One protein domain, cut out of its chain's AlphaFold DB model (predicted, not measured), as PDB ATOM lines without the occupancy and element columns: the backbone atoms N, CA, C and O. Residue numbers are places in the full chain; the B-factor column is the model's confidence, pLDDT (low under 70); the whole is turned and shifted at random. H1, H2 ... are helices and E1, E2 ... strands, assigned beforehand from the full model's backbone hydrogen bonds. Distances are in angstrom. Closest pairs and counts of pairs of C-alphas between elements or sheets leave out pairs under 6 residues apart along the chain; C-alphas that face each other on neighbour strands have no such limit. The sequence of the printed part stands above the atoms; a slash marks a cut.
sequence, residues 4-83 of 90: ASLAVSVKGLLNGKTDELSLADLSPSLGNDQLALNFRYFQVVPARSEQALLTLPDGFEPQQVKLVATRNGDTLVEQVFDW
ATOM      1  N   ALA A   4     291.282 275.872 332.575       85.62
ATOM      2  CA  ALA A   4     290.131 276.217 333.399       85.62
ATOM      3  C   ALA A   4     288.862 275.886 332.626       85.62
ATOM      4  O   ALA A   4     288.880 275.781 331.396       85.62
ATOM      5  N   SER A   5     287.761 275.760 333.343       87.00
ATOM      6  CA  SER A   5     286.443 275.583 332.763       87.00
ATOM      7  C   SER A   5     285.586 276.815 333.014       87.00
ATOM      8  O   SER A   5     285.727 277.463 334.047       87.00
ATOM      9  N   LEU A   6     284.722 277.154 332.060       86.62
ATOM     10  CA  LEU A   6     283.741 278.227 332.162       86.62
ATOM     11  C   LEU A   6     282.341 277.625 332.147       86.62
ATOM     12  O   LEU A   6     281.935 277.053 331.138       86.62
ATOM     13  N   ALA A   7     281.609 277.791 333.241       89.62
ATOM     14  CA  ALA A   7     280.176 277.558 333.292       89.62
ATOM     15  C   ALA A   7     279.435 278.858 332.960       89.62
ATOM     16  O   ALA A   7     279.808 279.937 333.437       89.62
ATOM     17  N   VAL A   8     278.383 278.736 332.155       88.81
ATOM     18  CA  VAL A   8     277.467 279.829 331.817       88.81
ATOM     19  C   VAL A   8     276.063 279.404 332.214       88.81
ATOM     20  O   VAL A   8     275.650 278.289 331.892       88.81
ATOM     21  N   SER A   9     275.335 280.288 332.886       93.00
ATOM     22  CA  SER A   9     273.908 280.111 333.129       93.00
ATOM     23  C   SER A   9     273.136 281.394 332.851       93.00
ATOM     24  O   SER A   9     273.657 282.505 332.978       93.00
ATOM     25  N   VAL A  10     271.881 281.239 332.441       94.31
ATOM     26  CA  VAL A  10     270.944 282.340 332.230       94.31
ATOM     27  C   VAL A  10     269.800 282.176 333.213       94.31
ATOM     28  O   VAL A  10     269.069 281.189 333.178       94.31
ATOM     29  N   LYS A  11     269.638 283.162 334.090       96.25
ATOM     30  CA  LYS A  11     268.530 283.229 335.036       96.25
ATOM     31  C   LYS A  11     267.409 284.070 334.446       96.25
ATOM     32  O   LYS A  11     267.658 285.133 333.873       96.25
ATOM     33  N   GLY A  12     266.176 283.619 334.625       95.62
ATOM     34  CA  GLY A  12     265.002 284.290 334.092       95.62
ATOM     35  C   GLY A  12     263.705 283.828 334.736       95.62
ATOM     36  O   GLY A  12     263.694 283.284 335.844       95.62
ATOM     37  N   LEU A  13     262.606 284.075 334.031       96.56
ATOM     38  CA  LEU A  13     261.285 283.574 334.382       96.56
ATOM     39  C   LEU A  13     260.803 282.608 333.304       96.56
ATOM     40  O   LEU A  13     260.656 283.009 332.158       96.56
ATOM     41  N   LEU A  14     260.482 281.370 333.670       93.62
ATOM     42  CA  LEU A  14     259.745 280.452 332.809       93.62
ATOM     43  C   LEU A  14     258.285 280.440 333.251       93.62
ATOM     44  O   LEU A  14     257.970 280.023 334.371       93.62
ATOM     45  N   ASN A  15     257.380 280.911 332.392       92.31
ATOM     46  CA  ASN A  15     255.950 280.991 332.714       92.31
ATOM     47  C   ASN A  15     255.678 281.727 334.048       92.31
ATOM     48  O   ASN A  15     254.861 281.296 334.867       92.31
ATOM     49  N   GLY A  16     256.417 282.815 334.297       93.75
ATOM     50  CA  GLY A  16     256.299 283.649 335.499       93.75
ATOM     51  C   GLY A  16     256.969 283.100 336.766       93.75
ATOM     52  O   GLY A  16     256.852 283.725 337.821       93.75
ATOM     53  N   LYS A  17     257.672 281.962 336.704       95.56
ATOM     54  CA  LYS A  17     258.435 281.398 337.834       95.56
ATOM     55  C   LYS A  17     259.929 281.534 337.597       95.56
ATOM     56  O   LYS A  17     260.382 281.300 336.485       95.56
ATOM     57  N   THR A  18     260.686 281.865 338.641       96.38
ATOM     58  CA  THR A  18     262.151 281.918 338.552       96.38
ATOM     59  C   THR A  18     262.714 280.572 338.130       96.38
ATOM     60  O   THR A  18     262.417 279.561 338.764       96.38
ATOM     61  N   ASP A  19     263.537 280.605 337.090       96.31
ATOM     62  CA  ASP A  19     264.221 279.445 336.540       96.31
ATOM     63  C   ASP A  19     265.644 279.827 336.097       96.31
ATOM     64  O   ASP A  19     265.940 281.009 335.872       96.31
ATOM     65  N   GLU A  20     266.534 278.845 336.014       95.69
ATOM     66  CA  GLU A  20     267.932 279.029 335.618       95.69
ATOM     67  C   GLU A  20     268.353 277.927 334.647       95.69
ATOM     68  O   GLU A  20     268.280 276.745 334.968       95.69
ATOM     69  N   LEU A  21     268.803 278.336 333.462       93.25
ATOM     70  CA  LEU A  21     269.198 277.445 332.376       93.25
ATOM     71  C   LEU A  21     270.716 277.419 332.252       93.25
ATOM     72  O   LEU A  21     271.357 278.471 332.181       93.25
ATOM     73  N   SER A  22     271.293 276.224 332.218       91.69
ATOM     74  CA  SER A  22     272.720 276.017 331.977       91.69
ATOM     75  C   SER A  22     273.063 276.146 330.491       91.69
ATOM     76  O   SER A  22     272.194 276.190 329.619       91.69
ATOM     77  N   LEU A  23     274.355 276.162 330.169       85.31
ATOM     78  CA  LEU A  23     274.801 276.190 328.780       85.31
ATOM     79  C   LEU A  23     274.322 274.974 327.964       85.31
ATOM     80  O   LEU A  23     274.012 275.141 326.785       85.31
ATOM     81  N   ALA A  24     274.230 273.779 328.555       84.50
ATOM     82  CA  ALA A  24     273.744 272.603 327.831       84.50
ATOM     83  C   ALA A  24     272.241 272.670 327.541       84.50
ATOM     84  O   ALA A  24     271.816 272.213 326.478       84.50
ATOM     85  N   ASP A  25     271.457 273.286 328.432       87.94
ATOM     86  CA  ASP A  25     270.025 273.524 328.207       87.94
ATOM     87  C   ASP A  25     269.802 274.482 327.027       87.94
ATOM     88  O   ASP A  25     268.859 274.327 326.252       87.94
ATOM     89  N   LEU A  26     270.697 275.462 326.877       85.50
ATOM     90  CA  LEU A  26     270.606 276.525 325.875       85.50
ATOM     91  C   LEU A  26     271.264 276.171 324.538       85.50
ATOM     92  O   LEU A  26     270.926 276.753 323.506       85.50
ATOM     93  N   SER A  27     272.225 275.252 324.543       80.94
ATOM     94  CA  SER A  27     272.979 274.860 323.354       80.94
ATOM     95  C   SER A  27     273.262 273.354 323.362       80.94
ATOM     96  O   SER A  27     274.396 272.928 323.607       80.94
ATOM     97  N   PRO A  28     272.262 272.524 323.009       71.50
ATOM     98  CA  PRO A  28     272.389 271.064 323.011       71.50
ATOM     99  C   PRO A  28     273.539 270.541 322.135       71.50
ATOM    100  O   PRO A  28     274.088 269.470 322.388       71.50
ATOM    101  N   SER A  29     273.935 271.309 321.115       66.88
ATOM    102  CA  SER A  29     275.051 271.017 320.208       66.88
ATOM    103  C   SER A  29     276.428 271.031 320.885       66.88
ATOM    104  O   SER A  29     277.353 270.394 320.380       66.88
ATOM    105  N   LEU A  30     276.582 271.727 322.021       67.38
ATOM    106  CA  LEU A  30     277.835 271.774 322.781       67.38
ATOM    107  C   LEU A  30     278.038 270.518 323.640       67.38
ATOM    108  O   LEU A  30     279.177 270.195 323.976       67.38
ATOM    109  N   GLY A  31     276.960 269.793 323.961       60.59
ATOM    110  CA  GLY A  31     276.992 268.494 324.640       60.59
ATOM    111  C   GLY A  31     277.629 268.480 326.037       60.59
ATOM    112  O   GLY A  31     277.859 267.398 326.572       60.59
ATOM    113  N   ASN A  32     277.959 269.643 326.609       67.50
ATOM    114  CA  ASN A  32     278.659 269.771 327.883       67.50
ATOM    115  C   ASN A  32     278.319 271.109 328.561       67.50
ATOM    116  O   ASN A  32     278.197 272.130 327.884       67.50
ATOM    117  N   ASP A  33     278.239 271.119 329.892       73.19
ATOM    118  CA  ASP A  33     277.846 272.303 330.681       73.19
ATOM    119  C   ASP A  33     278.941 273.376 330.773       73.19
ATOM    120  O   ASP A  33     278.716 274.471 331.294       73.19
ATOM    121  N   GLN A  34     280.159 273.049 330.332       73.44
ATOM    122  CA  GLN A  34     281.341 273.871 330.556       73.44
ATOM    123  C   GLN A  34     282.202 273.995 329.300       73.44
ATOM    124  O   GLN A  34     282.508 273.012 328.623       73.44
ATOM    125  N   LEU A  35     282.664 275.216 329.036       79.81
ATOM    126  CA  LEU A  35     283.616 275.521 327.973       79.81
ATOM    127  C   LEU A  35     285.049 275.448 328.510       79.81
ATOM    128  O   LEU A  35     285.359 276.020 329.555       79.81
ATOM    129  N   ALA A  36     285.947 274.777 327.787       79.38
ATOM    130  CA  ALA A  36     287.365 274.737 328.140       79.38
ATOM    131  C   ALA A  36     288.062 276.055 327.759       79.38
ATOM    132  O   ALA A  36     288.129 276.420 326.583       79.38
ATOM    133  N   LEU A  37     288.633 276.748 328.745       75.56
ATOM    134  CA  LEU A  37     289.406 277.969 328.543       75.56
ATOM    135  C   LEU A  37     290.891 277.635 328.386       75.56
ATOM    136  O   LEU A  37     291.507 277.039 329.271       75.56
ATOM    137  N   ASN A  38     291.492 278.087 327.283       68.19
ATOM    138  CA  ASN A  38     292.937 278.007 327.073       68.19
ATOM    139  C   ASN A  38     293.554 279.412 327.156       68.19
ATOM    140  O   ASN A  38     293.506 280.172 326.190       68.19
ATOM    141  N   PHE A  39     294.196 279.751 328.281       60.03
ATOM    142  CA  PHE A  39     294.747 281.094 328.566       60.03
ATOM    143  C   PHE A  39     296.003 281.486 327.767       60.03
ATOM    144  O   PHE A  39     296.795 282.308 328.224       60.03
ATOM    145  N   ARG A  40     296.250 280.903 326.586       56.19
ATOM    146  CA  ARG A  40     297.402 281.336 325.780       56.19
ATOM    147  C   ARG A  40     297.195 282.739 325.191       56.19
ATOM    148  O   ARG A  40     298.196 283.427 325.047       56.19
ATOM    149  N   TYR A  41     295.948 283.166 324.927       53.16
ATOM    150  CA  TYR A  41     295.571 284.492 324.397       53.16
ATOM    151  C   TYR A  41     294.115 284.864 324.753       53.16
ATOM    152  O   TYR A  41     293.366 284.010 325.227       53.16
ATOM    153  N   PHE A  42     293.701 286.113 324.483       57.72
ATOM    154  CA  PHE A  42     292.281 286.490 324.432       57.72
ATOM    155  C   PHE A  42     291.561 285.601 323.410       57.72
ATOM    156  O   PHE A  42     291.930 285.585 322.236       57.72
ATOM    157  N   GLN A  43     290.553 284.853 323.852       57.72
ATOM    158  CA  GLN A  43     289.711 284.069 322.956       57.72
ATOM    159  C   GLN A  43     288.486 284.893 322.589       57.72
ATOM    160  O   GLN A  43     287.676 285.234 323.447       57.72
ATOM    161  N   VAL A  44     288.362 285.222 321.307       61.09
ATOM    162  CA  VAL A  44     287.116 285.753 320.763       61.09
ATOM    163  C   VAL A  44     286.249 284.551 320.422       61.09
ATOM    164  O   VAL A  44     286.619 283.766 319.549       61.09
ATOM    165  N   VAL A  45     285.116 284.398 321.105       59.47
ATOM    166  CA  VAL A  45     284.055 283.498 320.646       59.47
ATOM    167  C   VAL A  45     283.408 284.188 319.442       59.47
ATOM    168  O   VAL A  45     282.847 285.272 319.610       59.47
ATOM    169  N   PRO A  46     283.534 283.657 318.211       55.56
ATOM    170  CA  PRO A  46     282.965 284.317 317.046       55.56
ATOM    171  C   PRO A  46     281.442 284.362 317.188       55.56
ATOM    172  O   PRO A  46     280.814 283.317 317.292       55.56
ATOM    173  N   ALA A  47     280.841 285.553 317.131       54.69
ATOM    174  CA  ALA A  47     279.399 285.754 317.348       54.69
ATOM    175  C   ALA A  47     278.474 284.960 316.396       54.69
ATOM    176  O   ALA A  47     277.268 284.923 316.602       54.69
ATOM    177  N   ARG A  48     279.020 284.356 315.332       53.38
ATOM    178  CA  ARG A  48     278.278 283.602 314.307       53.38
ATOM    179  C   ARG A  48     278.681 282.128 314.212       53.38
ATOM    180  O   ARG A  48     278.382 281.494 313.204       53.38
ATOM    181  N   SER A  49     279.406 281.581 315.188       59.16
ATOM    182  CA  SER A  49     279.584 280.127 315.248       59.16
ATOM    183  C   SER A  49     278.353 279.480 315.887       59.16
ATOM    184  O   SER A  49     277.747 280.045 316.790       59.16
ATOM    185  N   GLU A  50     278.012 278.262 315.464       61.53
ATOM    186  CA  GLU A  50     276.970 277.430 316.104       61.53
ATOM    187  C   GLU A  50     277.202 277.252 317.617       61.53
ATOM    188  O   GLU A  50     276.282 277.023 318.386       61.53
ATOM    189  N   GLN A  51     278.455 277.401 318.051       59.16
ATOM    190  CA  GLN A  51     278.900 277.320 319.443       59.16
ATOM    191  C   GLN A  51     278.607 278.596 320.253       59.16
ATOM    192  O   GLN A  51     278.803 278.603 321.465       59.16
ATOM    193  N   ALA A  52     278.210 279.682 319.584       62.22
ATOM    194  CA  ALA A  52     277.889 280.980 320.172       62.22
ATOM    195  C   ALA A  52     276.379 281.278 320.170       62.22
ATOM    196  O   ALA A  52     275.964 282.319 320.681       62.22
ATOM    197  N   LEU A  53     275.565 280.391 319.588       72.94
ATOM    198  CA  LEU A  53     274.111 280.520 319.551       72.94
ATOM    199  C   LEU A  53     273.501 279.878 320.798       72.94
ATOM    200  O   LEU A  53     273.688 278.693 321.055       72.94
ATOM    201  N   LEU A  54     272.739 280.667 321.552       79.75
ATOM    202  CA  LEU A  54     271.919 280.188 322.660       79.75
ATOM    203  C   LEU A  54     270.460 280.201 322.214       79.75
ATOM    204  O   LEU A  54     269.950 281.235 321.785       79.75
ATOM    205  N   THR A  55     269.791 279.058 322.324       85.62
ATOM    206  CA  THR A  55     268.354 278.947 322.070       85.62
ATOM    207  C   THR A  55     267.622 279.015 323.398       85.62
ATOM    208  O   THR A  55     267.766 278.131 324.239       85.62
ATOM    209  N   LEU A  56     266.840 280.075 323.594       88.81
ATOM    210  CA  LEU A  56     265.964 280.179 324.756       88.81
ATOM    211  C   LEU A  56     264.694 279.348 324.505       88.81
ATOM    212  O   LEU A  56     264.133 279.443 323.411       88.81
ATOM    213  N   PRO A  57     264.227 278.552 325.481       89.12
ATOM    214  CA  PRO A  57     262.966 277.838 325.355       89.12
ATOM    215  C   PRO A  57     261.779 278.809 325.343       89.12
ATOM    216  O   PRO A  57     261.828 279.896 325.925       89.12
ATOM    217  N   ASP A  58     260.687 278.397 324.701       89.81
ATOM    218  CA  ASP A  58     259.472 279.207 324.607       89.81
ATOM    219  C   ASP A  58     258.930 279.587 325.995       89.81
ATOM    220  O   ASP A  58     258.820 278.756 326.900       89.81
ATOM    221  N   GLY A  59     258.553 280.859 326.154       91.69
ATOM    222  CA  GLY A  59     258.012 281.389 327.412       91.69
ATOM    223  C   GLY A  59     259.057 281.676 328.495       91.69
ATOM    224  O   GLY A  59     258.672 281.977 329.628       91.69
ATOM    225  N   PHE A  60     260.351 281.581 328.170       94.44
ATOM    226  CA  PHE A  60     261.438 282.010 329.045       94.44
ATOM    227  C   PHE A  60     261.788 283.489 328.830       94.44
ATOM    228  O   PHE A  60     262.158 283.908 327.734       94.44
ATOM    229  N   GLU A  61     261.710 284.277 329.898       93.81
ATOM    230  CA  GLU A  61     262.078 285.692 329.937       93.81
ATOM    231  C   GLU A  61     263.437 285.850 330.641       93.81
ATOM    232  O   GLU A  61     263.499 285.777 331.874       93.81
ATOM    233  N   PRO A  62     264.547 286.041 329.901       94.00
ATOM    234  CA  PRO A  62     265.874 286.136 330.496       94.00
ATOM    235  C   PRO A  62     266.042 287.448 331.267       94.00
ATOM    236  O   PRO A  62     265.587 288.509 330.841       94.00
ATOM    237  N   GLN A  63     266.733 287.381 332.402       94.50
ATOM    238  CA  GLN A  63     266.971 288.533 333.273       94.50
ATOM    239  C   GLN A  63     268.447 288.759 333.556       94.50
ATOM    240  O   GLN A  63     268.861 289.908 333.673       94.50
ATOM    241  N   GLN A  64     269.240 287.692 333.680       94.94
ATOM    242  CA  GLN A  64     270.661 287.786 334.005       94.94
ATOM    243  C   GLN A  64     271.458 286.666 333.342       94.94
ATOM    244  O   GLN A  64     270.962 285.551 333.193       94.94
ATOM    245  N   VAL A  65     272.714 286.953 333.009       92.75
ATOM    246  CA  VAL A  65     273.716 285.957 332.615       92.75
ATOM    247  C   VAL A  65     274.769 285.867 333.708       92.75
ATOM    248  O   VAL A  65     275.331 286.883 334.122       92.75
ATOM    249  N   LYS A  66     275.066 284.648 334.153       94.00
ATOM    250  CA  LYS A  66     276.119 284.350 335.118       94.00
ATOM    251  C   LYS A  66     277.238 283.557 334.450       94.00
ATOM    252  O   LYS A  66     276.999 282.618 333.698       94.00
ATOM    253  N   LEU A  67     278.470 283.946 334.757       91.56
ATOM    254  CA  LEU A  67     279.703 283.350 334.257       91.56
ATOM    255  C   LEU A  67     280.567 282.942 335.448       91.56
ATOM    256  O   LEU A  67     280.910 283.788 336.277       91.56
ATOM    257  N   VAL A  68     280.937 281.664 335.526       93.19
ATOM    258  CA  VAL A  68     281.815 281.134 336.579       93.19
ATOM    259  C   VAL A  68     282.972 280.395 335.933       93.19
ATOM    260  O   VAL A  68     282.765 279.362 335.299       93.19
ATOM    261  N   ALA A  69     284.194 280.900 336.104       90.62
ATOM    262  CA  ALA A  69     285.383 280.169 335.688       90.62
ATOM    263  C   ALA A  69     286.015 279.454 336.881       90.62
ATOM    264  O   ALA A  69     286.281 280.078 337.912       90.62
ATOM    265  N   THR A  70     286.315 278.168 336.721       91.81
ATOM    266  CA  THR A  70     286.935 277.347 337.763       91.81
ATOM    267  C   THR A  70     288.215 276.686 337.278       91.81
ATOM    268  O   THR A  70     288.372 276.375 336.098       91.81
ATOM    269  N   ARG A  71     289.153 276.457 338.195       89.50
ATOM    270  CA  ARG A  71     290.368 275.683 337.939       89.50
ATOM    271  C   ARG A  71     290.621 274.767 339.118       89.50
ATOM    272  O   ARG A  71     290.807 275.246 340.228       89.50
ATOM    273  N   ASN A  72     290.683 273.463 338.861       88.25
ATOM    274  CA  ASN A  72     290.881 272.444 339.898       88.25
ATOM    275  C   ASN A  72     289.869 272.558 341.058       88.25
ATOM    276  O   ASN A  72     290.208 272.273 342.200       88.25
ATOM    277  N   GLY A  73     288.639 272.995 340.761       86.44
ATOM    278  CA  GLY A  73     287.585 273.227 341.754       86.44
ATOM    279  C   GLY A  73     287.580 274.624 342.384       86.44
ATOM    280  O   GLY A  73     286.570 275.000 342.970       86.44
ATOM    281  N   ASP A  74     288.641 275.417 342.215       90.88
ATOM    282  CA  ASP A  74     288.699 276.783 342.739       90.88
ATOM    283  C   ASP A  74     288.037 277.768 341.773       90.88
ATOM    284  O   ASP A  74     288.396 277.828 340.591       90.88
ATOM    285  N   THR A  75     287.117 278.593 342.278       92.94
ATOM    286  CA  THR A  75     286.550 279.712 341.515       92.94
ATOM    287  C   THR A  75     287.624 280.767 341.274       92.94
ATOM    288  O   THR A  75     288.141 281.377 342.208       92.94
ATOM    289  N   LEU A  76     287.949 280.999 340.005       90.12
ATOM    290  CA  LEU A  76     288.879 282.046 339.587       90.12
ATOM    291  C   LEU A  76     288.167 283.380 339.388       90.12
ATOM    292  O   LEU A  76     288.697 284.431 339.739       90.12
ATOM    293  N   VAL A  77     286.981 283.329 338.786       90.00
ATOM    294  CA  VAL A  77     286.153 284.501 338.525       90.00
ATOM    295  C   VAL A  77     284.684 284.108 338.547       90.00
ATOM    296  O   VAL A  77     284.298 283.056 338.040       90.00
ATOM    297  N   GLU A  78     283.876 284.988 339.119       94.75
ATOM    298  CA  GLU A  78     282.425 284.964 339.028       94.75
ATOM    299  C   GLU A  78     281.969 286.353 338.587       94.75
ATOM    300  O   GLU A  78     282.387 287.357 339.169       94.75
ATOM    301  N   GLN A  79     281.169 286.419 337.527       93.50
ATOM    302  CA  GLN A  79     280.581 287.656 337.020       93.50
ATOM    303  C   GLN A  79     279.100 287.434 336.738       93.50
ATOM    304  O   GLN A  79     278.702 286.373 336.255       93.50
ATOM    305  N   VAL A  80     278.298 288.454 337.025       94.12
ATOM    306  CA  VAL A  80     276.866 288.477 336.735       94.12
ATOM    307  C   VAL A  80     276.581 289.751 335.964       94.12
ATOM    308  O   VAL A  80     277.013 290.833 336.361       94.12
ATOM    309  N   PHE A  81     275.860 289.602 334.865       90.75
ATOM    310  CA  PHE A  81     275.449 290.693 334.002       90.75
ATOM    311  C   PHE A  81     273.932 290.694 333.918       90.75
ATOM    312  O   PHE A  81     273.324 289.638 333.724       90.75
ATOM    313  N   ASP A  82     273.318 291.867 334.034       92.31
ATOM    314  CA  ASP A  82     271.906 292.004 333.698       92.31
ATOM    315  C   ASP A  82     271.712 291.740 332.201       92.31
ATOM    316  O   ASP A  82     272.540 292.117 331.364       92.31
ATOM    317  N   TRP A  83     270.614 291.071 331.863       88.62
ATOM    318  CA  TRP A  83     270.253 290.793 330.484       88.62
ATOM    319  C   TRP A  83     269.833 292.098 329.815       88.62
ATOM    320  O   TRP A  83     268.701 292.564 329.946       88.62
TER     321      TRP A  83
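What this domain is: This is residues 4 to 83 of the 90 residues of an uncharacterized protein of Pseudomonas sp. (UniProt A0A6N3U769). One strongly twisted sheet has long strands E1 and E4 side by side, E5 beyond E4, and E2 and E3 in a row along E1's other side; short helix H1 sits at its edge, and residues 40 to 49 stick out. The printed part has 80 residues; along the chain come the named strands E1 and E2, then the one named helix H1, then the named strands E3, E4 and E5; the class is mostly strand, and the sheet is branched, with the neighbour pairs E1 and E2, E1 and E3, E1 and E4, and E4 and E5, each antiparallel. The whole is compact, with a radius of gyration of the C-alphas of 13.3 A, spanning 41 by 27 by 21 A.

How they stand to each other: E1, residues 4 to 14, and E2, residues 17 to 22, form a hairpin, with N 10 and O 21 2.8 A apart. H1, residues 23 to 26, is at the sheet's level, height 1.1 A, and is too short for an O i to N i+4 pair; its closest C-alpha pair with E1 is Leu 23 and Val 8, 5.4 A. E3, residues 34 to 38, is antiparallel to E1, N 6 to O 35 2.8 A. E4, residues 60 to 71, on E1's other side, is antiparallel, N 7 to O 68 2.8 A, and bends by 71 degrees at residue 63. E5, residues 74 to 82, forms a hairpin with E4, N 67 to O 79 2.9 A.

Where its parts are: E1 spans 30.7 A from C-alpha 4 at (290.131, 276.217, 333.399), E4 30.9 A; E5 ends at C-alpha 82, (271.906, 292.004, 333.698).

The domain as a whole: The printed part has no cut. The E3 to E4 link is long, 21 residues. Residues 29 to 32 and 38 to 52 have pLDDT under 70.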